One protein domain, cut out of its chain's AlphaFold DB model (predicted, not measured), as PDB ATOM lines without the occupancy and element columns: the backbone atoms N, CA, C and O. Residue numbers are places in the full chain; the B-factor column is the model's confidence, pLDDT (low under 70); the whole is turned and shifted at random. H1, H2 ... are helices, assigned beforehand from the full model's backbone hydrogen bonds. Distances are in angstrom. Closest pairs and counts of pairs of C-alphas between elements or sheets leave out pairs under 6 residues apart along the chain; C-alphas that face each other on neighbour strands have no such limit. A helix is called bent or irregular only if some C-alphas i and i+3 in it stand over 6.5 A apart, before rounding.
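Overview. This is residues 904 to 950, 964 to 992 and 1002 to 1094 of the 1206 residues of the protein "ANK_REP_REGION domain-containing protein" of Macrostomum lignano (UniProt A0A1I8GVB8). Two long helix arms, H1b and H4a, run side by side in opposite ways, and the shorter H2 crosses H1b. Beyond one end of this pair H4b turns away and leads to H5, making an arm in which residues 1055 to 1063 and 1077 to 1094 stand free. The 169 printed residues hold five named helices, H1 to H5, and no named strand: all helix, extended, radius of gyration of the C-alphas 28.6 A, spans 94 by 46 by 24 A.

Arrangement. H1, residues 905 to 944, and H4, residues 1005 to 1063, were each assigned as one helix by hydrogen bonds but are bent: C-alphas 912 and 915 are 6.9 A apart, 1041 and 1044 6.8 A. H1a, residues 905 to 912, touches H4b, residues 1044 to 1063, at its residues 1046 to 1050 alone, about perpendicular at 85 degrees; the closest C-alphas, Thr 909 and Ser 1046, are 5.6 A apart. H1b, residues 915 to 944, touches H4a, residues 1005 to 1041, at a shallow tilt of 5 degrees, opposite ways; the closest C-alphas, Leu 944 and Gly 1007, are 5.0 A apart. H2, residues 964 to 978, touches H1b with residues 969 to 975 alone; the closest C-alphas, Gly 937 and Ile 970, are 4.6 A apart. H5, residues 1072 to 1092, touches no helix, and every O i to N i+4 pair in it is within hydrogen-bond range.

Along the chain. H1a begins at C-alpha 905 (49.740, -47.110, -12.156). H1b measures 39.9 A, H4a 51.0 A, and H5 30.0 A to C-alpha 1092 (50.970, -58.541, -64.321). H3 is residues 985 to 988.

Size, cuts and confidence. The printed part has two cuts: across the first, where 13 residues are not printed, C-alphas 950 and 964 are 18.0 A apart, and across the second, where 9 residues are not printed, C-alphas 992 and 1002 are 9.8 A apart. Confidence is low, for instance, at residues 1082 to 1094.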
ATOM      1  N   SER A 904      52.135 -45.906 -16.195       78.00
ATOM      2  CA  SER A 904      52.384 -46.228 -14.792       78.00
ATOM      3  C   SER A 904      51.082 -46.168 -13.989       78.00
ATOM      4  O   SER A 904      50.228 -45.318 -14.232       78.00
ATOM      5  N   ARG A 905      50.927 -47.073 -13.019       78.44
ATOM      6  CA  ARG A 905      49.740 -47.110 -12.156       78.44
ATOM      7  C   ARG A 905      49.589 -45.855 -11.283       78.44
ATOM      8  O   ARG A 905      48.502 -45.294 -11.321       78.44
ATOM      9  N   PRO A 906      50.613 -45.390 -10.538       75.81
ATOM     10  CA  PRO A 906      50.434 -44.249  -9.637       75.81
ATOM     11  C   PRO A 906      50.312 -42.909 -10.378       75.81
ATOM     12  O   PRO A 906      49.500 -42.073  -9.999       75.81
ATOM     13  N   ILE A 907      51.077 -42.697 -11.457       81.44
ATOM     14  CA  ILE A 907      51.029 -41.426 -12.201       81.44
ATOM     15  C   ILE A 907      49.852 -41.434 -13.177       81.44
ATOM     16  O   ILE A 907      49.176 -40.421 -13.344       81.44
ATOM     17  N   GLY A 908      49.555 -42.578 -13.796       83.44
ATOM     18  CA  GLY A 908      48.496 -42.681 -14.788       83.44
ATOM     19  C   GLY A 908      47.119 -42.354 -14.232       83.44
ATOM     20  O   GLY A 908      46.394 -41.608 -14.885       83.44
ATOM     21  N   THR A 909      46.784 -42.810 -13.021       85.50
ATOM     22  CA  THR A 909      45.519 -42.445 -12.357       85.50
ATOM     23  C   THR A 909      45.402 -40.942 -12.118       85.50
ATOM     24  O   THR A 909      44.319 -40.394 -12.292       85.50
ATOM     25  N   ASN A 910      46.500 -40.256 -11.803       85.38
ATOM     26  CA  ASN A 910      46.494 -38.803 -11.607       85.38
ATOM     27  C   ASN A 910      46.328 -38.055 -12.940       85.38
ATOM     28  O   ASN A 910      45.560 -37.096 -13.019       85.38
ATOM     29  N   VAL A 911      46.970 -38.535 -14.012       84.88
ATOM     30  CA  VAL A 911      46.825 -37.968 -15.366       84.88
ATOM     31  C   VAL A 911      45.389 -38.108 -15.884       84.88
ATOM     32  O   VAL A 911      44.901 -37.217 -16.574       84.88
ATOM     33  N   VAL A 912      44.682 -39.184 -15.523       82.69
ATOM     34  CA  VAL A 912      43.256 -39.360 -15.853       82.69
ATOM     35  C   VAL A 912      42.376 -38.285 -15.216       82.69
ATOM     36  O   VAL A 912      41.411 -37.832 -15.828       82.69
ATOM     37  N   ILE A 913      42.682 -37.903 -13.976       84.88
ATOM     38  CA  ILE A 913      41.857 -36.972 -13.202       84.88
ATOM     39  C   ILE A 913      42.076 -35.522 -13.679       84.88
ATOM     40  O   ILE A 913      41.140 -34.721 -13.669       84.88
ATOM     41  N   MET A 914      43.284 -35.181 -14.149       83.56
ATOM     42  CA  MET A 914      43.664 -33.803 -14.493       83.56
ATOM     43  C   MET A 914      42.713 -33.065 -15.456       83.56
ATOM     44  O   MET A 914      42.313 -31.952 -15.111       83.56
ATOM     45  N   PRO A 915      42.292 -33.623 -16.610       83.00
ATOM     46  CA  PRO A 915      41.385 -32.914 -17.519       83.00
ATOM     47  C   PRO A 915      40.045 -32.566 -16.863       83.00
ATOM     48  O   PRO A 915      39.488 -31.496 -17.095       83.00
ATOM     49  N   GLN A 916      39.532 -33.449 -16.003       81.88
ATOM     50  CA  GLN A 916      38.254 -33.233 -15.327       81.88
ATOM     51  C   GLN A 916      38.356 -32.120 -14.282       81.88
ATOM     52  O   GLN A 916      37.458 -31.282 -14.208       81.88
ATOM     53  N   ILE A 917      39.464 -32.064 -13.533       87.25
ATOM     54  CA  ILE A 917      39.751 -30.957 -12.607       87.25
ATOM     55  C   ILE A 917      39.895 -29.639 -13.379       87.25
ATOM     56  O   ILE A 917      39.362 -28.612 -12.957       87.25
ATOM     57  N   PHE A 918      40.579 -29.669 -14.527       86.38
ATOM     58  CA  PHE A 918      40.824 -28.479 -15.336       86.38
ATOM     59  C   PHE A 918      39.517 -27.809 -15.783       86.38
ATOM     60  O   PHE A 918      39.298 -26.636 -15.494       86.38
ATOM     61  N   TYR A 919      38.621 -28.552 -16.440       86.69
ATOM     62  CA  TYR A 919      37.393 -27.967 -16.988       86.69
ATOM     63  C   TYR A 919      36.329 -27.676 -15.932       86.69
ATOM     64  O   TYR A 919      35.585 -26.706 -16.069       86.69
ATOM     65  N   ARG A 920      36.226 -28.509 -14.889       85.38
ATOM     66  CA  ARG A 920      35.139 -28.396 -13.911       85.38
ATOM     67  C   ARG A 920      35.437 -27.406 -12.790       85.38
ATOM     68  O   ARG A 920      34.521 -26.718 -12.347       85.38
ATOM     69  N   ASP A 921      36.690 -27.341 -12.345       89.25
ATOM     70  CA  ASP A 921      37.051 -26.618 -11.123       89.25
ATOM     71  C   ASP A 921      38.034 -25.478 -11.392       89.25
ATOM     72  O   ASP A 921      37.796 -24.358 -10.935       89.25
ATOM     73  N   LEU A 922      39.107 -25.727 -12.156       90.06
ATOM     74  CA  LEU A 922      40.136 -24.714 -12.413       90.06
ATOM     75  C   LEU A 922      39.647 -23.628 -13.374       90.06
ATOM     76  O   LEU A 922      39.827 -22.454 -13.082       90.06
ATOM     77  N   LEU A 923      39.031 -23.989 -14.503       90.44
ATOM     78  CA  LEU A 923      38.628 -23.019 -15.525       90.44
ATOM     79  C   LEU A 923      37.615 -21.988 -14.983       90.44
ATOM     80  O   LEU A 923      37.886 -20.794 -15.117       90.44
ATOM     81  N   PRO A 924      36.515 -22.376 -14.300       91.31
ATOM     82  CA  PRO A 924      35.620 -21.404 -13.671       91.31
ATOM     83  C   PRO A 924      36.319 -20.541 -12.614       91.31
ATOM     84  O   PRO A 924      36.028 -19.354 -12.500       91.31
ATOM     85  N   PHE A 925      37.256 -21.117 -11.853       91.50
ATOM     86  CA  PHE A 925      38.032 -20.369 -10.867       91.50
ATOM     87  C   PHE A 925      38.953 -19.332 -11.521       91.50
ATOM     88  O   PHE A 925      38.958 -18.182 -11.094       91.50
ATOM     89  N   VAL A 926      39.688 -19.714 -12.568       91.31
ATOM     90  CA  VAL A 926      40.569 -18.814 -13.324       91.31
ATOM     91  C   VAL A 926      39.762 -17.688 -13.959       91.31
ATOM     92  O   VAL A 926      40.212 -16.554 -13.923       91.31
ATOM     93  N   ILE A 927      38.550 -17.946 -14.462       93.00
ATOM     94  CA  ILE A 927      37.669 -16.885 -14.981       93.00
ATOM     95  C   ILE A 927      37.342 -15.859 -13.884       93.00
ATOM     96  O   ILE A 927      37.501 -14.659 -14.106       93.00
ATOM     97  N   ILE A 928      36.938 -16.313 -12.691       91.94
ATOM     98  CA  ILE A 928      36.644 -15.421 -11.554       91.94
ATOM     99  C   ILE A 928      37.907 -14.666 -11.117       91.94
ATOM    100  O   ILE A 928      37.854 -13.459 -10.884       91.94
ATOM    101  N   LEU A 929      39.047 -15.356 -11.041       90.50
ATOM    102  CA  LEU A 929      40.331 -14.760 -10.687       90.50
ATOM    103  C   LEU A 929      40.745 -13.687 -11.703       90.50
ATOM    104  O   LEU A 929      41.134 -12.599 -11.297       90.50
ATOM    105  N   THR A 930      40.599 -13.943 -13.003       91.06
ATOM    106  CA  THR A 930      40.888 -12.975 -14.069       91.06
ATOM    107  C   THR A 930      40.005 -11.736 -13.957       91.06
ATOM    108  O   THR A 930      40.518 -10.628 -14.072       91.06
ATOM    109  N   ILE A 931      38.705 -11.890 -13.677       92.50
ATOM    110  CA  ILE A 931      37.795 -10.750 -13.458       92.50
ATOM    111  C   ILE A 931      38.271  -9.905 -12.268       92.50
ATOM    112  O   ILE A 931      38.349  -8.681 -12.366       92.50
ATOM    113  N   LEU A 932      38.642 -10.554 -11.164       90.88
ATOM    114  CA  LEU A 932      39.131  -9.878  -9.965       90.88
ATOM    115  C   LEU A 932      40.465  -9.161 -10.225       90.88
ATOM    116  O   LEU A 932      40.601  -7.985  -9.889       90.88
ATOM    117  N   ILE A 933      41.418  -9.821 -10.881       91.62
ATOM    118  CA  ILE A 933      42.725  -9.255 -11.248       91.62
ATOM    119  C   ILE A 933      42.559  -8.060 -12.187       91.62
ATOM    120  O   ILE A 933      43.183  -7.030 -11.954       91.62
ATOM    121  N   LEU A 934      41.688  -8.150 -13.197       91.00
ATOM    122  CA  LEU A 934      41.397  -7.025 -14.092       91.00
ATOM    123  C   LEU A 934      40.758  -5.853 -13.339       91.00
ATOM    124  O   LEU A 934      41.137  -4.706 -13.569       91.00
ATOM    125  N   SER A 935      39.835  -6.127 -12.410       91.00
ATOM    126  CA  SER A 935      39.209  -5.079 -11.594       91.00
ATOM    127  C   SER A 935      40.223  -4.365 -10.692       91.00
ATOM    128  O   SER A 935      40.256  -3.136 -10.651       91.00
ATOM    129  N   PHE A 936      41.116  -5.112 -10.038       90.38
ATOM    130  CA  PHE A 936      42.166  -4.540  -9.199       90.38
ATOM    131  C   PHE A 936      43.242  -3.832 -10.030       90.38
ATOM    132  O   PHE A 936      43.735  -2.784  -9.628       90.38
ATOM    133  N   GLY A 937      43.567  -4.350 -11.215       88.19
ATOM    134  CA  GLY A 937      44.467  -3.705 -12.167       88.19
ATOM    135  C   GLY A 937      43.950  -2.372 -12.687       88.19
ATOM    136  O   GLY A 937      44.718  -1.417 -12.804       88.19
ATOM    137  N   ALA A 938      42.643  -2.268 -12.936       87.12
ATOM    138  CA  ALA A 938      42.018  -0.997 -13.288       87.12
ATOM    139  C   ALA A 938      42.139   0.018 -12.137       87.12
ATOM    140  O   ALA A 938      42.482   1.174 -12.377       87.12
ATOM    141  N   VAL A 939      41.941  -0.422 -10.887       86.88
ATOM    142  CA  VAL A 939      42.147   0.412  -9.688       86.88
ATOM    143  C   VAL A 939      43.620   0.801  -9.517       86.88
ATOM    144  O   VAL A 939      43.900   1.950  -9.179       86.88
ATOM    145  N   PHE A 940      44.560  -0.111  -9.780       83.38
ATOM    146  CA  PHE A 940      46.006   0.142  -9.735       83.38
ATOM    147  C   PHE A 940      46.393   1.298 -10.663       83.38
ATOM    148  O   PHE A 940      47.004   2.264 -10.208       83.38
ATOM    149  N   ILE A 941      45.968   1.246 -11.929       78.81
ATOM    150  CA  ILE A 941      46.213   2.334 -12.886       78.81
ATOM    151  C   ILE A 941      45.495   3.608 -12.444       78.81
ATOM    152  O   ILE A 941      46.137   4.641 -12.284       78.81
ATOM    153  N   ALA A 942      44.195   3.535 -12.150       81.50
ATOM    154  CA  ALA A 942      43.413   4.712 -11.769       81.50
ATOM    155  C   ALA A 942      43.971   5.446 -10.535       81.50
ATOM    156  O   ALA A 942      43.850   6.663 -10.449       81.50
ATOM    157  N   THR A 943      44.585   4.724  -9.593       78.50
ATOM    158  CA  THR A 943      45.119   5.295  -8.346       78.50
ATOM    159  C   THR A 943      46.543   5.826  -8.505       78.50
ATOM    160  O   THR A 943      46.890   6.838  -7.898       78.50
ATOM    161  N   LEU A 944      47.388   5.151  -9.290       74.19
ATOM    162  CA  LEU A 944      48.815   5.472  -9.381       74.19
ATOM    163  C   LEU A 944      49.157   6.388 -10.556       74.19
ATOM    164  O   LEU A 944      50.041   7.231 -10.415       74.19
ATOM    165  N   THR A 945      48.467   6.264 -11.693       66.88
ATOM    166  CA  THR A 945      48.766   7.025 -12.921       66.88
ATOM    167  C   THR A 945      47.865   8.248 -13.101       66.88
ATOM    168  O   THR A 945      47.608   8.666 -14.234       66.88
ATOM    169  N   VAL A 946      47.362   8.830 -12.006       57.34
ATOM    170  CA  VAL A 946      46.596  10.087 -12.033       57.34
ATOM    171  C   VAL A 946      47.470  11.171 -12.677       57.34
ATOM    172  O   VAL A 946      48.394  11.672 -12.047       57.34
ATOM    173  N   GLY A 947      47.204  11.500 -13.947       52.03
ATOM    174  CA  GLY A 947      47.903  12.561 -14.686       52.03
ATOM    175  C   GLY A 947      48.836  12.132 -15.828       52.03
ATOM    176  O   GLY A 947      49.402  13.010 -16.467       52.03
ATOM    177  N   GLN A 948      48.977  10.840 -16.155       50.41
ATOM    178  CA  GLN A 948      49.780  10.414 -17.328       50.41
ATOM    179  C   GLN A 948      49.038  10.479 -18.676       50.41
ATOM    180  O   GLN A 948      49.620  10.202 -19.721       50.41
ATOM    181  N   TYR A 949      47.764  10.874 -18.677       47.06
ATOM    182  CA  TYR A 949      47.066  11.269 -19.898       47.06
ATOM    183  C   TYR A 949      47.238  12.777 -20.079       47.06
ATOM    184  O   TYR A 949      46.356  13.550 -19.711       47.06
ATOM    185  N   SER A 950      48.388  13.204 -20.604       38.78
ATOM    186  CA  SER A 950      48.508  14.566 -21.117       38.78
ATOM    187  C   SER A 950      47.603  14.699 -22.346       38.78
ATOM    188  O   SER A 950      47.770  14.009 -23.354       38.78
ATOM    189  N   LEU A 964      47.791  -1.367 -26.056       65.38
ATOM    190  CA  LEU A 964      48.004  -2.792 -25.799       65.38
ATOM    191  C   LEU A 964      49.009  -3.061 -24.672       65.38
ATOM    192  O   LEU A 964      48.768  -3.961 -23.878       65.38
ATOM    193  N   GLU A 965      50.100  -2.298 -24.558       69.75
ATOM    194  CA  GLU A 965      51.048  -2.493 -23.448       69.75
ATOM    195  C   GLU A 965      50.434  -2.081 -22.122       69.75
ATOM    196  O   GLU A 965      50.562  -2.820 -21.151       69.75
ATOM    197  N   THR A 966      49.677  -0.981 -22.111       73.25
ATOM    198  CA  THR A 966      48.909  -0.580 -20.934       73.25
ATOM    199  C   THR A 966      47.914  -1.673 -20.546       73.25
ATOM    200  O   THR A 966      47.886  -2.052 -19.383       73.25
ATOM    201  N   LEU A 967      47.168  -2.251 -21.504       74.88
ATOM    202  CA  LEU A 967      46.243  -3.376 -21.276       74.88
ATOM    203  C   LEU A 967      46.936  -4.619 -20.694       74.88
ATOM    204  O   LEU A 967      46.425  -5.223 -19.749       74.88
ATOM    205  N   PHE A 968      48.105  -4.993 -21.221       80.19
ATOM    206  CA  PHE A 968      48.893  -6.099 -20.670       80.19
ATOM    207  C   PHE A 968      49.419  -5.787 -19.268       80.19
ATOM    208  O   PHE A 968      49.462  -6.682 -18.423       80.19
ATOM    209  N   GLU A 969      49.774  -4.538 -18.993       75.31
ATOM    210  CA  GLU A 969      50.240  -4.089 -17.684       75.31
ATOM    211  C   GLU A 969      49.123  -4.108 -16.627       75.31
ATOM    212  O   GLU A 969      49.384  -4.554 -15.504       75.31
ATOM    213  N   ILE A 970      47.877  -3.759 -17.004       85.62
ATOM    214  CA  ILE A 970      46.672  -3.866 -16.144       85.62
ATOM    215  C   ILE A 970      46.532  -5.279 -15.597       85.62
ATOM    216  O   ILE A 970      46.190  -5.471 -14.437       85.62
ATOM    217  N   TYR A 971      46.766  -6.280 -16.438       87.31
ATOM    218  CA  TYR A 971      46.582  -7.669 -16.050       87.31
ATOM    219  C   TYR A 971      47.825  -8.246 -15.364       87.31
ATOM    220  O   TYR A 971      47.732  -8.880 -14.312       87.31
ATOM    221  N   THR A 972      49.004  -8.017 -15.941       85.69
ATOM    222  CA  THR A 972      50.231  -8.729 -15.564       85.69
ATOM    223  C   THR A 972      50.766  -8.278 -14.208       85.69
ATOM    224  O   THR A 972      51.152  -9.125 -13.405       85.69
ATOM    225  N   ARG A 973      50.757  -6.973 -13.896       83.31
ATOM    226  CA  ARG A 973      51.303  -6.478 -12.617       83.31
ATOM    227  C   ARG A 973      50.503  -6.978 -11.398       83.31
ATOM    228  O   ARG A 973      51.117  -7.557 -10.496       83.31
ATOM    229  N   PRO A 974      49.162  -6.848 -11.351       87.88
ATOM    230  CA  PRO A 974      48.345  -7.456 -10.301       87.88
ATOM    231  C   PRO A 974      48.449  -8.975 -10.216       87.88
ATOM    232  O   PRO A 974      48.435  -9.520  -9.116       87.88
ATOM    233  N   LEU A 975      48.568  -9.661 -11.357       89.25
ATOM    234  CA  LEU A 975      48.735 -11.112 -11.392       89.25
ATOM    235  C   LEU A 975      50.043 -11.537 -10.710       89.25
ATOM    236  O   LEU A 975      50.024 -12.425  -9.864       89.25
ATOM    237  N   LEU A 976      51.163 -10.882 -11.025       86.38
ATOM    238  CA  LEU A 976      52.450 -11.140 -10.365       86.38
ATOM    239  C   LEU A 976      52.391 -10.807  -8.866       86.38
ATOM    240  O   LEU A 976      52.871 -11.575  -8.032       86.38
ATOM    241  N   THR A 977      51.698  -9.721  -8.518       84.88
ATOM    242  CA  THR A 977      51.466  -9.324  -7.122       84.88
ATOM    243  C   THR A 977      50.658 -10.380  -6.356       84.88
ATOM    244  O   THR A 977      50.985 -10.692  -5.213       84.88
ATOM    245  N   ALA A 978      49.641 -10.987  -6.981       86.69
ATOM    246  CA  ALA A 978      48.873 -12.089  -6.400       86.69
ATOM    247  C   ALA A 978      49.740 -13.326  -6.104       86.69
ATOM    248  O   ALA A 978      49.523 -13.992  -5.095       86.69
ATOM    249  N   PHE A 979      50.754 -13.602  -6.930       86.56
ATOM    250  CA  PHE A 979      51.734 -14.668  -6.681       86.56
ATOM    251  C   PHE A 979      52.808 -14.304  -5.642       86.56
ATOM    252  O   PHE A 979      53.672 -15.127  -5.343       86.56
ATOM    253  N   GLY A 980      52.739 -13.106  -5.053       81.12
ATOM    254  CA  GLY A 980      53.659 -12.646  -4.013       81.12
ATOM    255  C   GLY A 980      54.879 -11.892  -4.540       81.12
ATOM    256  O   GLY A 980      55.740 -11.520  -3.743       81.12
ATOM    257  N   GLU A 981      54.960 -11.617  -5.845       83.69
ATOM    258  CA  GLU A 981      56.019 -10.781  -6.411       83.69
ATOM    259  C   GLU A 981      55.690  -9.296  -6.196       83.69
ATOM    260  O   GLU A 981      55.107  -8.604  -7.032       83.69
ATOM    261  N   LEU A 982      56.036  -8.820  -5.004       74.19
ATOM    262  CA  LEU A 982      55.789  -7.462  -4.534       74.19
ATOM    263  C   LEU A 982      56.941  -6.545  -4.961       74.19
ATOM    264  O   LEU A 982      57.847  -6.272  -4.180       74.19
ATOM    265  N   GLN A 983      56.912  -6.049  -6.200       68.69
ATOM    266  CA  GLN A 983      57.895  -5.075  -6.708       68.69
ATOM    267  C   GLN A 983      57.637  -3.659  -6.144       68.69
ATOM    268  O   GLN A 983      57.465  -2.703  -6.902       68.69
ATOM    269  N   LEU A 984      57.567  -3.523  -4.812       68.56
ATOM    270  CA  LEU A 984      57.292  -2.244  -4.143       68.56
ATOM    271  C   LEU A 984      58.388  -1.206  -4.400       68.56
ATOM    272  O   LEU A 984      58.083  -0.024  -4.477       68.56
ATOM    273  N   GLU A 985      59.636  -1.635  -4.576       64.75
ATOM    274  CA  GLU A 985      60.789  -0.754  -4.821       64.75
ATOM    275  C   GLU A 985      60.590   0.109  -6.077       64.75
ATOM    276  O   GLU A 985      60.756   1.324  -6.022       64.75
ATOM    277  N   LYS A 986      60.059  -0.475  -7.158       65.94
ATOM    278  CA  LYS A 986      59.755   0.240  -8.411       65.94
ATOM    279  C   LYS A 986      58.638   1.283  -8.287       65.94
ATOM    280  O   LYS A 986      58.468   2.097  -9.189       65.94
ATOM    281  N   LEU A 987      57.837   1.250  -7.216       65.50
ATOM    282  CA  LEU A 987      56.830   2.284  -6.938       65.50
ATOM    283  C   LEU A 987      57.454   3.524  -6.278       65.50
ATOM    284  O   LEU A 987      56.886   4.604  -6.407       65.50
ATOM    285  N   TYR A 988      58.597   3.375  -5.593       64.50
ATOM    286  CA  TYR A 988      59.281   4.445  -4.855       64.50
ATOM    287  C   TYR A 988      60.510   5.022  -5.582       64.50
ATOM    288  O   TYR A 988      61.043   6.025  -5.127       64.50
ATOM    289  N   GLU A 989      60.919   4.468  -6.731       60.19
ATOM    290  CA  GLU A 989      62.063   4.923  -7.562       60.19
ATOM    291  C   GLU A 989      61.907   6.328  -8.190       60.19
ATOM    292  O   GLU A 989      62.717   6.756  -9.011       60.19
ATOM    293  N   CYS A 990      60.890   7.084  -7.785       60.12
ATOM    294  CA  CYS A 990      60.645   8.460  -8.196       60.12
ATOM    295  C   CYS A 990      61.411   9.467  -7.332       60.12
ATOM    296  O   CYS A 990      60.816  10.372  -6.747       60.12
ATOM    297  N   GLU A 991      62.733   9.325  -7.255       54.19
ATOM    298  CA  GLU A 991      63.598  10.406  -6.785       54.19
ATOM    299  C   GLU A 991      64.166  11.150  -8.003       54.19
ATOM    300  O   GLU A 991      64.683  10.512  -8.927       54.19
ATOM    301  N   PRO A 992      64.045  12.489  -8.065       53.72
ATOM    302  CA  PRO A 992      64.617  13.252  -9.162       53.72
ATOM    303  C   PRO A 992      66.131  13.040  -9.170       53.72
ATOM    304  O   PRO A 992      66.809  13.323  -8.186       53.72
ATOM    305  N   CYS A1002      56.227   9.459 -13.287       65.31
ATOM    306  CA  CYS A1002      56.105   9.192 -11.849       65.31
ATOM    307  C   CYS A1002      54.678   9.006 -11.335       65.31
ATOM    308  O   CYS A1002      53.734   9.645 -11.801       65.31
ATOM    309  N   TYR A1003      54.542   8.108 -10.354       71.44
ATOM    310  CA  TYR A1003      53.274   7.787  -9.709       71.44
ATOM    311  C   TYR A1003      52.891   8.835  -8.662       71.44
ATOM    312  O   TYR A1003      53.740   9.403  -7.974       71.44
ATOM    313  N   TYR A1004      51.588   9.067  -8.508       72.38
ATOM    314  CA  TYR A1004      51.082  10.049  -7.553       72.38
ATOM    315  C   TYR A1004      51.384   9.616  -6.099       72.38
ATOM    316  O   TYR A1004      51.001   8.508  -5.708       72.38
ATOM    317  N   PRO A1005      52.010  10.464  -5.253       75.00
ATOM    318  CA  PRO A1005      52.495  10.066  -3.925       75.00
ATOM    319  C   PRO A1005      51.374   9.623  -2.976       75.00
ATOM    320  O   PRO A1005      51.509   8.616  -2.279       75.00
ATOM    321  N   LEU A1006      50.222  10.307  -2.988       78.50
ATOM    322  CA  LEU A1006      49.055   9.865  -2.217       78.50
ATOM    323  C   LEU A1006      48.529   8.522  -2.747       78.50
ATOM    324  O   LEU A1006      48.148   7.655  -1.963       78.50
ATOM    325  N   GLY A1007      48.568   8.325  -4.066       80.62
ATOM    326  CA  GLY A1007      48.169   7.083  -4.720       80.62
ATOM    327  C   GLY A1007      49.002   5.894  -4.245       80.62
ATOM    328  O   GLY A1007      48.437   4.863  -3.884       80.62
ATOM    329  N   ILE A1008      50.326   6.065  -4.135       80.62
ATOM    330  CA  ILE A1008      51.237   5.044  -3.589       80.62
ATOM    331  C   ILE A1008      50.861   4.712  -2.142       80.62
ATOM    332  O   ILE A1008      50.734   3.535  -1.798       80.62
ATOM    333  N   THR A1009      50.626   5.723  -1.296       82.62
ATOM    334  CA  THR A1009      50.270   5.481   0.114       82.62
ATOM    335  C   THR A1009      48.936   4.751   0.268       82.62
ATOM    336  O   THR A1009      48.850   3.804   1.050       82.62
ATOM    337  N   ILE A1010      47.908   5.132  -0.500       85.56
ATOM    338  CA  ILE A1010      46.589   4.489  -0.463       85.56
ATOM    339  C   ILE A1010      46.685   3.052  -0.978       85.56
ATOM    340  O   ILE A1010      46.166   2.121  -0.353       85.56
ATOM    341  N   PHE A1011      47.388   2.862  -2.094       86.38
ATOM    342  CA  PHE A1011      47.565   1.559  -2.710       86.38
ATOM    343  C   PHE A1011      48.334   0.598  -1.798       86.38
ATOM    344  O   PHE A1011      47.812  -0.459  -1.445       86.38
ATOM    345  N   ALA A1012      49.544   0.971  -1.374       84.94
ATOM    346  CA  ALA A1012      50.429   0.094  -0.611       84.94
ATOM    347  C   ALA A1012      49.907  -0.185   0.808       84.94
ATOM    348  O   ALA A1012      50.045  -1.307   1.298       84.94
ATOM    349  N   ARG A1013      49.298   0.808   1.473       86.75
ATOM    350  CA  ARG A1013      48.862   0.674   2.872       86.75
ATOM    351  C   ARG A1013      47.480   0.045   3.026       86.75
ATOM    352  O   ARG A1013      47.264  -0.654   4.013       86.75
ATOM    353  N   TYR A1014      46.557   0.289   2.093       88.94
ATOM    354  CA  TYR A1014      45.157  -0.128   2.247       88.94
ATOM    355  C   TYR A1014      44.689  -1.110   1.170       88.94
ATOM    356  O   TYR A1014      44.167  -2.170   1.510       88.94
ATOM    357  N   LEU A1015      44.878  -0.808  -0.118       88.88
ATOM    358  CA  LEU A1015      44.311  -1.634  -1.198       88.88
ATOM    359  C   LEU A1015      45.059  -2.958  -1.396       88.88
ATOM    360  O   LEU A1015      44.433  -4.003  -1.578       88.88
ATOM    361  N   LEU A1016      46.389  -2.930  -1.329       88.75
ATOM    362  CA  LEU A1016      47.240  -4.094  -1.543       88.75
ATOM    363  C   LEU A1016      47.039  -5.194  -0.477       88.75
ATOM    364  O   LEU A1016      46.838  -6.345  -0.871       88.75
ATOM    365  N   PRO A1017      47.004  -4.903   0.842       89.38
ATOM    366  CA  PRO A1017      46.704  -5.922   1.851       89.38
ATOM    367  C   PRO A1017      45.316  -6.552   1.688       89.38
ATOM    368  O   PRO A1017      45.176  -7.763   1.838       89.38
ATOM    369  N   VAL A1018      44.295  -5.754   1.348       91.06
ATOM    370  CA  VAL A1018      42.928  -6.255   1.117       91.06
ATOM    371  C   VAL A1018      42.893  -7.188  -0.094       91.06
ATOM    372  O   VAL A1018      42.313  -8.271  -0.019       91.06
ATOM    373  N   PHE A1019      43.559  -6.814  -1.187       90.94
ATOM    374  CA  PHE A1019      43.680  -7.660  -2.373       90.94
ATOM    375  C   PHE A1019      44.385  -8.985  -2.075       90.94
ATOM    376  O   PHE A1019      43.861 -10.046  -2.420       90.94
ATOM    377  N   LEU A1020      45.525  -8.947  -1.378       89.56
ATOM    378  CA  LEU A1020      46.251 -10.158  -0.987       89.56
ATOM    379  C   LEU A1020      45.434 -11.034  -0.031       89.56
ATOM    380  O   LEU A1020      45.481 -12.255  -0.154       89.56
ATOM    381  N   LEU A1021      44.647 -10.450   0.877       90.44
ATOM    382  CA  LEU A1021      43.739 -11.210   1.737       90.44
ATOM    383  C   LEU A1021      42.693 -11.947   0.891       90.44
ATOM    384  O   LEU A1021      42.506 -13.152   1.050       90.44
ATOM    385  N   ILE A1022      42.044 -11.264  -0.050       91.38
ATOM    386  CA  ILE A1022      41.018 -11.888  -0.892       91.38
ATOM    387  C   ILE A1022      41.623 -12.991  -1.773       91.38
ATOM    388  O   ILE A1022      41.095 -14.104  -1.819       91.38
ATOM    389  N   VAL A1023      42.741 -12.729  -2.453       90.94
ATOM    390  CA  VAL A1023      43.328 -13.710  -3.377       90.94
ATOM    391  C   VAL A1023      43.996 -14.869  -2.627       90.94
ATOM    392  O   VAL A1023      43.711 -16.034  -2.915       90.94
ATOM    393  N   ASN A1024      44.820 -14.580  -1.616       86.12
ATOM    394  CA  ASN A1024      45.634 -15.607  -0.966       86.12
ATOM    395  C   ASN A1024      44.913 -16.352   0.153       86.12
ATOM    396  O   ASN A1024      45.100 -17.560   0.288       86.12
ATOM    397  N   LEU A1025      44.065 -15.675   0.930       87.12
ATOM    398  CA  LEU A1025      43.351 -16.315   2.036       87.12
ATOM    399  C   LEU A1025      42.012 -16.900   1.590       87.12
ATOM    400  O   LEU A1025      41.644 -17.974   2.057       87.12
ATOM    401  N   VAL A1026      41.274 -16.235   0.699       88.81
ATOM    402  CA  VAL A1026      39.940 -16.712   0.299       88.81
ATOM    403  C   VAL A1026      40.014 -17.554  -0.971       88.81
ATOM    404  O   VAL A1026      39.640 -18.728  -0.956       88.81
ATOM    405  N   MET A1027      40.520 -16.990  -2.068       89.56
ATOM    406  CA  MET A1027      40.431 -17.621  -3.388       89.56
ATOM    407  C   MET A1027      41.295 -18.885  -3.500       89.56
ATOM    408  O   MET A1027      40.765 -19.943  -3.849       89.56
ATOM    409  N   PHE A1028      42.591 -18.831  -3.167       88.62
ATOM    410  CA  PHE A1028      43.446 -20.026  -3.250       88.62
ATOM    411  C   PHE A1028      43.010 -21.137  -2.284       88.62
ATOM    412  O   PHE A1028      42.979 -22.303  -2.677       88.62
ATOM    413  N   ASN A1029      42.572 -20.802  -1.070       88.44
ATOM    414  CA  ASN A1029      42.065 -21.804  -0.126       88.44
ATOM    415  C   ASN A1029      40.751 -22.442  -0.603       88.44
ATOM    416  O   ASN A1029      40.566 -23.654  -0.464       88.44
ATOM    417  N   MET A1030      39.864 -21.671  -1.242       88.31
ATOM    418  CA  MET A1030      38.664 -22.218  -1.879       88.31
ATOM    419  C   MET A1030      39.014 -23.138  -3.062       88.31
ATOM    420  O   MET A1030      38.357 -24.168  -3.242       88.31
ATOM    421  N   LEU A1031      40.049 -22.811  -3.847       89.81
ATOM    422  CA  LEU A1031      40.538 -23.670  -4.933       89.81
ATOM    423  C   LEU A1031      41.080 -24.999  -4.393       89.81
ATOM    424  O   LEU A1031      40.700 -26.055  -4.898       89.81
ATOM    425  N   ILE A1032      41.907 -24.956  -3.343       90.62
ATOM    426  CA  ILE A1032      42.451 -26.158  -2.689       90.62
ATOM    427  C   ILE A1032      41.309 -27.038  -2.165       90.62
ATOM    428  O   ILE A1032      41.303 -28.249  -2.405       90.62
ATOM    429  N   ALA A1033      40.302 -26.440  -1.520       91.69
ATOM    430  CA  ALA A1033      39.133 -27.165  -1.025       91.69
ATOM    431  C   ALA A1033      38.336 -27.834  -2.160       91.69
ATOM    432  O   ALA A1033      37.966 -29.009  -2.057       91.69
ATOM    433  N   LYS A1034      38.106 -27.127  -3.276       89.12
ATOM    434  CA  LYS A1034      37.431 -27.695  -4.455       89.12
ATOM    435  C   LYS A1034      38.239 -28.820  -5.095       89.12
ATOM    436  O   LYS A1034      37.671 -29.870  -5.387       89.12
ATOM    437  N   PHE A1035      39.550 -28.645  -5.260       89.81
ATOM    438  CA  PHE A1035      40.426 -29.681  -5.806       89.81
ATOM    439  C   PHE A1035      40.463 -30.927  -4.928       89.81
ATOM    440  O   PHE A1035      40.345 -32.028  -5.456       89.81
ATOM    441  N   SER A1036      40.541 -30.780  -3.605       90.56
ATOM    442  CA  SER A1036      40.490 -31.916  -2.675       90.56
ATOM    443  C   SER A1036      39.176 -32.707  -2.801       90.56
ATOM    444  O   SER A1036      39.178 -33.939  -2.915       90.56
ATOM    445  N   ASN A1037      38.042 -32.005  -2.881       89.56
ATOM    446  CA  ASN A1037      36.736 -32.636  -3.076       89.56
ATOM    447  C   ASN A1037      36.631 -33.347  -4.441       89.56
ATOM    448  O   ASN A1037      36.137 -34.471  -4.539       89.56
ATOM    449  N   SER A1038      37.141 -32.735  -5.508       88.75
ATOM    450  CA  SER A1038      37.123 -33.357  -6.832       88.75
ATOM    451  C   SER A1038      38.059 -34.558  -6.930       88.75
ATOM    452  O   SER A1038      37.638 -35.602  -7.429       88.75
ATOM    453  N   VAL A1039      39.283 -34.469  -6.399       88.69
ATOM    454  CA  VAL A1039      40.230 -35.596  -6.364       88.69
ATOM    455  C   VAL A1039      39.612 -36.785  -5.626       88.69
ATOM    456  O   VAL A1039      39.543 -37.869  -6.199       88.69
ATOM    457  N   SER A1040      39.058 -36.581  -4.426       87.31
ATOM    458  CA  SER A1040      38.424 -37.662  -3.648       87.31
ATOM    459  C   SER A1040      37.187 -38.267  -4.334       87.31
ATOM    460  O   SER A1040      36.944 -39.477  -4.256       87.31
ATOM    461  N   ARG A1041      36.408 -37.458  -5.067       85.69
ATOM    462  CA  ARG A1041      35.265 -37.943  -5.859       85.69
ATOM    463  C   ARG A1041      35.707 -38.795  -7.048       85.69
ATOM    464  O   ARG A1041      35.047 -39.792  -7.354       85.69
ATOM    465  N   PHE A1042      36.780 -38.401  -7.727       84.19
ATOM    466  CA  PHE A1042      37.248 -39.074  -8.934       84.19
ATOM    467  C   PHE A1042      38.197 -40.242  -8.657       84.19
ATOM    468  O   PHE A1042      38.244 -41.152  -9.478       84.19
ATOM    469  N   GLU A1043      38.863 -40.310  -7.503       83.81
ATOM    470  CA  GLU A1043      39.820 -41.373  -7.152       83.81
ATOM    471  C   GLU A1043      39.233 -42.795  -7.249       83.81
ATOM    472  O   GLU A1043      39.859 -43.703  -7.797       83.81
ATOM    473  N   ARG A1044      37.986 -42.996  -6.800       78.88
ATOM    474  CA  ARG A1044      37.321 -44.314  -6.872       78.88
ATOM    475  C   ARG A1044      37.057 -44.785  -8.304       78.88
ATOM    476  O   ARG A1044      37.060 -45.984  -8.567       78.88
ATOM    477  N   ARG A1045      36.804 -43.852  -9.226       83.00
ATOM    478  CA  ARG A1045      36.487 -44.138 -10.636       83.00
ATOM    479  C   ARG A1045      37.735 -44.073 -11.525       83.00
ATOM    480  O   ARG A1045      37.799 -44.780 -12.529       83.00
ATOM    481  N   SER A1046      38.740 -43.284 -11.144       84.00
ATOM    482  CA  SER A1046      39.951 -43.026 -11.931       84.00
ATOM    483  C   SER A1046      40.749 -44.290 -12.201       84.00
ATOM    484  O   SER A1046      41.321 -44.411 -13.277       84.00
ATOM    485  N   GLN A1047      40.732 -45.263 -11.286       84.19
ATOM    486  CA  GLN A1047      41.367 -46.560 -11.504       84.19
ATOM    487  C   GLN A1047      40.727 -47.317 -12.673       84.19
ATOM    488  O   GLN A1047      41.441 -47.816 -13.537       84.19
ATOM    489  N   LEU A1048      39.394 -47.365 -12.750       82.56
ATOM    490  CA  LEU A1048      38.676 -48.052 -13.832       82.56
ATOM    491  C   LEU A1048      38.847 -47.326 -15.169       82.56
ATOM    492  O   LEU A1048      39.118 -47.959 -16.189       82.56
ATOM    493  N   ILE A1049      38.763 -45.993 -15.149       82.44
ATOM    494  CA  ILE A1049      39.023 -45.157 -16.328       82.44
ATOM    495  C   ILE A1049      40.471 -45.341 -16.803       82.44
ATOM    496  O   ILE A1049      40.725 -45.476 -17.998       82.44
ATOM    497  N   TRP A1050      41.433 -45.381 -15.878       87.75
ATOM    498  CA  TRP A1050      42.839 -45.626 -16.190       87.75
ATOM    499  C   TRP A1050      43.045 -46.999 -16.824       87.75
ATOM    500  O   TRP A1050      43.775 -47.095 -17.806       87.75
ATOM    501  N   LEU A1051      42.387 -48.049 -16.327       81.88
ATOM    502  CA  LEU A1051      42.458 -49.387 -16.922       81.88
ATOM    503  C   LEU A1051      41.914 -49.414 -18.355       81.88
ATOM    504  O   LEU A1051      42.554 -50.001 -19.231       81.88
ATOM    505  N   ALA A1052      40.784 -48.747 -18.603       79.12
ATOM    506  CA  ALA A1052      40.214 -48.606 -19.943       79.12
ATOM    507  C   ALA A1052      41.173 -47.856 -20.884       79.12
ATOM    508  O   ALA A1052      41.541 -48.356 -21.947       79.12
ATOM    509  N   MET A1053      41.679 -46.707 -20.440       76.25
ATOM    510  CA  MET A1053      42.632 -45.904 -21.203       76.25
ATOM    511  C   MET A1053      43.973 -46.604 -21.431       76.25
ATOM    512  O   MET A1053      44.576 -46.455 -22.490       76.25
ATOM    513  N   ARG A1054      44.467 -47.364 -20.451       79.31
ATOM    514  CA  ARG A1054      45.689 -48.163 -20.579       79.31
ATOM    515  C   ARG A1054      45.506 -49.237 -21.639       79.31
ATOM    516  O   ARG A1054      46.412 -49.451 -22.438       79.31
ATOM    517  N   HIS A1055      44.360 -49.908 -21.639       73.50
ATOM    518  CA  HIS A1055      44.022 -50.881 -22.668       73.50
ATOM    519  C   HIS A1055      44.043 -50.234 -24.062       73.50
ATOM    520  O   HIS A1055      44.687 -50.763 -24.966       73.50
ATOM    521  N   GLU A1056      43.393 -49.081 -24.233       72.62
ATOM    522  CA  GLU A1056      43.377 -48.369 -25.519       72.62
ATOM    523  C   GLU A1056      44.778 -47.961 -25.967       72.62
ATOM    524  O   GLU A1056      45.174 -48.269 -27.088       72.62
ATOM    525  N   LEU A1057      45.565 -47.387 -25.055       73.00
ATOM    526  CA  LEU A1057      46.946 -46.999 -25.318       73.00
ATOM    527  C   LEU A1057      47.794 -48.190 -25.795       73.00
ATOM    528  O   LEU A1057      48.569 -48.067 -26.740       73.00
ATOM    529  N   LEU A1058      47.650 -49.356 -25.156       70.25
ATOM    530  CA  LEU A1058      48.387 -50.568 -25.529       70.25
ATOM    531  C   LEU A1058      47.970 -51.100 -26.905       70.25
ATOM    532  O   LEU A1058      48.827 -51.535 -27.676       70.25
ATOM    533  N   LEU A1059      46.676 -51.047 -27.231       66.88
ATOM    534  CA  LEU A1059      46.193 -51.423 -28.559       66.88
ATOM    535  C   LEU A1059      46.718 -50.478 -29.640       66.88
ATOM    536  O   LEU A1059      47.154 -50.950 -30.692       66.88
ATOM    537  N   ASP A1060      46.721 -49.174 -29.377       65.56
ATOM    538  CA  ASP A1060      47.232 -48.175 -30.311       65.56
ATOM    539  C   ASP A1060      48.735 -48.377 -30.553       65.56
ATOM    540  O   ASP A1060      49.180 -48.405 -31.703       65.56
ATOM    541  N   PHE A1061      49.511 -48.669 -29.503       63.91
ATOM    542  CA  PHE A1061      50.927 -49.019 -29.647       63.91
ATOM    543  C   PHE A1061      51.174 -50.270 -30.490       63.91
ATOM    544  O   PHE A1061      52.179 -50.311 -31.198       63.91
ATOM    545  N   CYS A1062      50.290 -51.267 -30.461       60.25
ATOM    546  CA  CYS A1062      50.456 -52.458 -31.298       60.25
ATOM    547  C   CYS A1062      49.932 -52.283 -32.732       60.25
ATOM    548  O   CYS A1062      50.262 -53.097 -33.593       60.25
ATOM    549  N   ARG A1063      49.171 -51.217 -33.019       57.97
ATOM    550  CA  ARG A1063      48.780 -50.823 -34.388       57.97
ATOM    551  C   ARG A1063      49.807 -49.903 -35.063       57.97
ATOM    552  O   ARG A1063      49.769 -49.743 -36.281       57.97
ATOM    553  N   LEU A1064      50.710 -49.292 -34.295       58.69
ATOM    554  CA  LEU A1064      51.743 -48.382 -34.799       58.69
ATOM    555  C   LEU A1064      52.962 -49.127 -35.365       58.69
ATOM    556  O   LEU A1064      53.327 -50.208 -34.902       58.69
ATOM    557  N   ASN A1065      53.641 -48.498 -36.332       58.78
ATOM    558  CA  ASN A1065      54.869 -49.032 -36.925       58.78
ATOM    559  C   ASN A1065      55.944 -49.330 -35.854       58.78
ATOM    560  O   ASN A1065      56.122 -48.513 -34.948       58.78
ATOM    561  N   PRO A1066      56.722 -50.423 -35.983       55.09
ATOM    562  CA  PRO A1066      57.762 -50.831 -35.025       55.09
ATOM    563  C   PRO A1066      58.881 -49.809 -34.775       55.09
ATOM    564  O   PRO A1066      59.530 -49.838 -33.734       55.09
ATOM    565  N   LEU A1067      59.174 -48.965 -35.769       53.12
ATOM    566  CA  LEU A1067      60.370 -48.121 -35.802       53.12
ATOM    567  C   LEU A1067      60.102 -46.747 -35.160       53.12
ATOM    568  O   LEU A1067      59.061 -46.141 -35.445       53.12
ATOM    569  N   PRO A1068      61.008 -46.230 -34.302       51.88
ATOM    570  CA  PRO A1068      60.902 -44.882 -33.749       51.88
ATOM    571  C   PRO A1068      61.117 -43.797 -34.813       51.88
ATOM    572  O   PRO A1068      61.902 -44.013 -35.736       51.88
ATOM    573  N   PRO A1069      60.474 -42.616 -34.701       51.91
ATOM    574  CA  PRO A1069      60.922 -41.429 -35.430       51.91
ATOM    575  C   PRO A1069      62.393 -41.142 -35.075       51.91
ATOM    576  O   PRO A1069      62.742 -41.275 -33.899       51.91
ATOM    577  N   PRO A1070      63.274 -40.794 -36.034       54.34
ATOM    578  CA  PRO A1070      63.031 -40.504 -37.457       54.34
ATOM    579  C   PRO A1070      63.037 -41.734 -38.393       54.34
ATOM    580  O   PRO A1070      62.685 -41.627 -39.564       54.34
ATOM    581  N   PHE A1071      63.394 -42.924 -37.904       61.41
ATOM    582  CA  PHE A1071      63.546 -44.142 -38.719       61.41
ATOM    583  C   PHE A1071      62.227 -44.747 -39.230       61.41
ATOM    584  O   PHE A1071      62.248 -45.676 -40.038       61.41
ATOM    585  N   ASN A1072      61.076 -44.221 -38.800       65.12
ATOM    586  CA  ASN A1072      59.753 -44.632 -39.282       65.12
ATOM    587  C   ASN A1072      59.595 -44.478 -40.811       65.12
ATOM    588  O   ASN A1072      58.928 -45.299 -41.442       65.12
ATOM    589  N   ILE A1073      60.283 -43.496 -41.406       68.00
ATOM    590  CA  ILE A1073      60.282 -43.227 -42.853       68.00
ATOM    591  C   ILE A1073      60.708 -44.483 -43.642       68.00
ATOM    592  O   ILE A1073      60.094 -44.832 -44.648       68.00
ATOM    593  N   LEU A1074      61.699 -45.239 -43.147       68.56
ATOM    594  CA  LEU A1074      62.191 -46.463 -43.800       68.56
ATOM    595  C   LEU A1074      61.135 -47.576 -43.833       68.56
ATOM    596  O   LEU A1074      60.998 -48.275 -44.838       68.56
ATOM    597  N   GLY A1075      60.360 -47.724 -42.754       66.25
ATOM    598  CA  GLY A1075      59.273 -48.703 -42.690       66.25
ATOM    599  C   GLY A1075      58.158 -48.390 -43.689       66.25
ATOM    600  O   GLY A1075      57.601 -49.290 -44.316       66.25
ATOM    601  N   ILE A1076      57.869 -47.106 -43.894       65.88
ATOM    602  CA  ILE A1076      56.863 -46.647 -44.854       65.88
ATOM    603  C   ILE A1076      57.357 -46.813 -46.290       65.88
ATOM    604  O   ILE A1076      56.602 -47.322 -47.113       65.88
ATOM    605  N   ILE A1077      58.617 -46.474 -46.587       71.25
ATOM    606  CA  ILE A1077      59.223 -46.714 -47.907       71.25
ATOM    607  C   ILE A1077      59.195 -48.205 -48.242       71.25
ATOM    608  O   ILE A1077      58.825 -48.564 -49.355       71.25
ATOM    609  N   SER A1078      59.497 -49.071 -47.271       66.50
ATOM    610  CA  SER A1078      59.361 -50.523 -47.424       66.50
ATOM    611  C   SER A1078      57.914 -50.918 -47.737       66.50
ATOM    612  O   SER A1078      57.655 -51.592 -48.730       66.50
ATOM    613  N   ASN A1079      56.936 -50.425 -46.971       66.75
ATOM    614  CA  ASN A1079      55.520 -50.724 -47.202       66.75
ATOM    615  C   ASN A1079      54.990 -50.176 -48.536       66.75
ATOM    616  O   ASN A1079      54.191 -50.846 -49.185       66.75
ATOM    617  N   LEU A1080      55.424 -48.987 -48.966       69.31
ATOM    618  CA  LEU A1080      55.120 -48.408 -50.277       69.31
ATOM    619  C   LEU A1080      55.773 -49.223 -51.384       69.31
ATOM    620  O   LEU A1080      55.110 -49.529 -52.367       69.31
ATOM    621  N   TYR A1081      57.028 -49.630 -51.212       72.81
ATOM    622  CA  TYR A1081      57.715 -50.522 -52.136       72.81
ATOM    623  C   TYR A1081      56.974 -51.856 -52.266       72.81
ATOM    624  O   TYR A1081      56.701 -52.278 -53.383       72.81
ATOM    625  N   PHE A1082      56.551 -52.472 -51.157       66.62
ATOM    626  CA  PHE A1082      55.716 -53.678 -51.162       66.62
ATOM    627  C   PHE A1082      54.321 -53.437 -51.746       66.62
ATOM    628  O   PHE A1082      53.761 -54.313 -52.404       66.62
ATOM    629  N   TYR A1083      53.733 -52.264 -51.518       67.69
ATOM    630  CA  TYR A1083      52.443 -51.896 -52.088       67.69
ATOM    631  C   TYR A1083      52.551 -51.752 -53.605       67.69
ATOM    632  O   TYR A1083      51.780 -52.377 -54.325       67.69
ATOM    633  N   PHE A1084      53.537 -51.001 -54.097       63.91
ATOM    634  CA  PHE A1084      53.802 -50.831 -55.520       63.91
ATOM    635  C   PHE A1084      54.242 -52.139 -56.170       63.91
ATOM    636  O   PHE A1084      53.722 -52.455 -57.234       63.91
ATOM    637  N   SER A1085      55.103 -52.945 -55.543       65.94
ATOM    638  CA  SER A1085      55.503 -54.249 -56.083       65.94
ATOM    639  C   SER A1085      54.309 -55.197 -56.190       65.94
ATOM    640  O   SER A1085      54.111 -55.786 -57.249       65.94
ATOM    641  N   ARG A1086      53.416 -55.234 -55.189       54.66
ATOM    642  CA  ARG A1086      52.146 -55.978 -55.270       54.66
ATOM    643  C   ARG A1086      51.164 -55.382 -56.269       54.66
ATOM    644  O   ARG A1086      50.398 -56.133 -56.857       54.66
ATOM    645  N   HIS A1087      51.158 -54.068 -56.487       50.62
ATOM    646  CA  HIS A1087      50.286 -53.426 -57.477       50.62
ATOM    647  C   HIS A1087      50.793 -53.627 -58.913       50.62
ATOM    648  O   HIS A1087      49.986 -53.723 -59.840       50.62
ATOM    649  N   PHE A1088      52.113 -53.728 -59.095       43.66
ATOM    650  CA  PHE A1088      52.769 -54.123 -60.341       43.66
ATOM    651  C   PHE A1088      52.619 -55.630 -60.600       43.66
ATOM    652  O   PHE A1088      52.325 -56.009 -61.732       43.66
ATOM    653  N   GLU A1089      52.708 -56.482 -59.573       40.53
ATOM    654  CA  GLU A1089      52.347 -57.904 -59.667       40.53
ATOM    655  C   GLU A1089      50.851 -58.086 -59.954       40.53
ATOM    656  O   GLU A1089      50.503 -58.854 -60.838       40.53
ATOM    657  N   ALA A1090      49.957 -57.319 -59.322       37.38
ATOM    658  CA  ALA A1090      48.516 -57.352 -59.592       37.38
ATOM    659  C   ALA A1090      48.140 -56.793 -60.977       37.38
ATOM    660  O   ALA A1090      47.093 -57.146 -61.507       37.38
ATOM    661  N   LYS A1091      48.984 -55.949 -61.593       31.33
ATOM    662  CA  LYS A1091      48.851 -55.559 -63.010       31.33
ATOM    663  C   LYS A1091      49.462 -56.588 -63.973       31.33
ATOM    664  O   LYS A1091      48.997 -56.678 -65.106       31.33
ATOM    665  N   ARG A1092      50.460 -57.381 -63.550       29.06
ATOM    666  CA  ARG A1092      50.970 -58.541 -64.321       29.06
ATOM    667  C   ARG A1092      50.073 -59.773 -64.205       29.06
ATOM    668  O   ARG A1092      50.039 -60.588 -65.123       29.06
ATOM    669  N   ILE A1093      49.327 -59.900 -63.115       33.19
ATOM    670  CA  ILE A1093      48.365 -60.971 -62.879       33.19
ATOM    671  C   ILE A1093      46.992 -60.465 -63.340       33.19
ATOM    672  O   ILE A1093      46.232 -59.878 -62.574       33.19
ATOM    673  N   LYS A1094      46.644 -60.735 -64.611       23.75
ATOM    674  CA  LYS A1094      45.227 -60.917 -64.994       23.75
ATOM    675  C   LYS A1094      44.580 -61.831 -63.942       23.75
ATOM    676  O   LYS A1094      45.272 -62.744 -63.493       23.75
TER     677      LYS A1094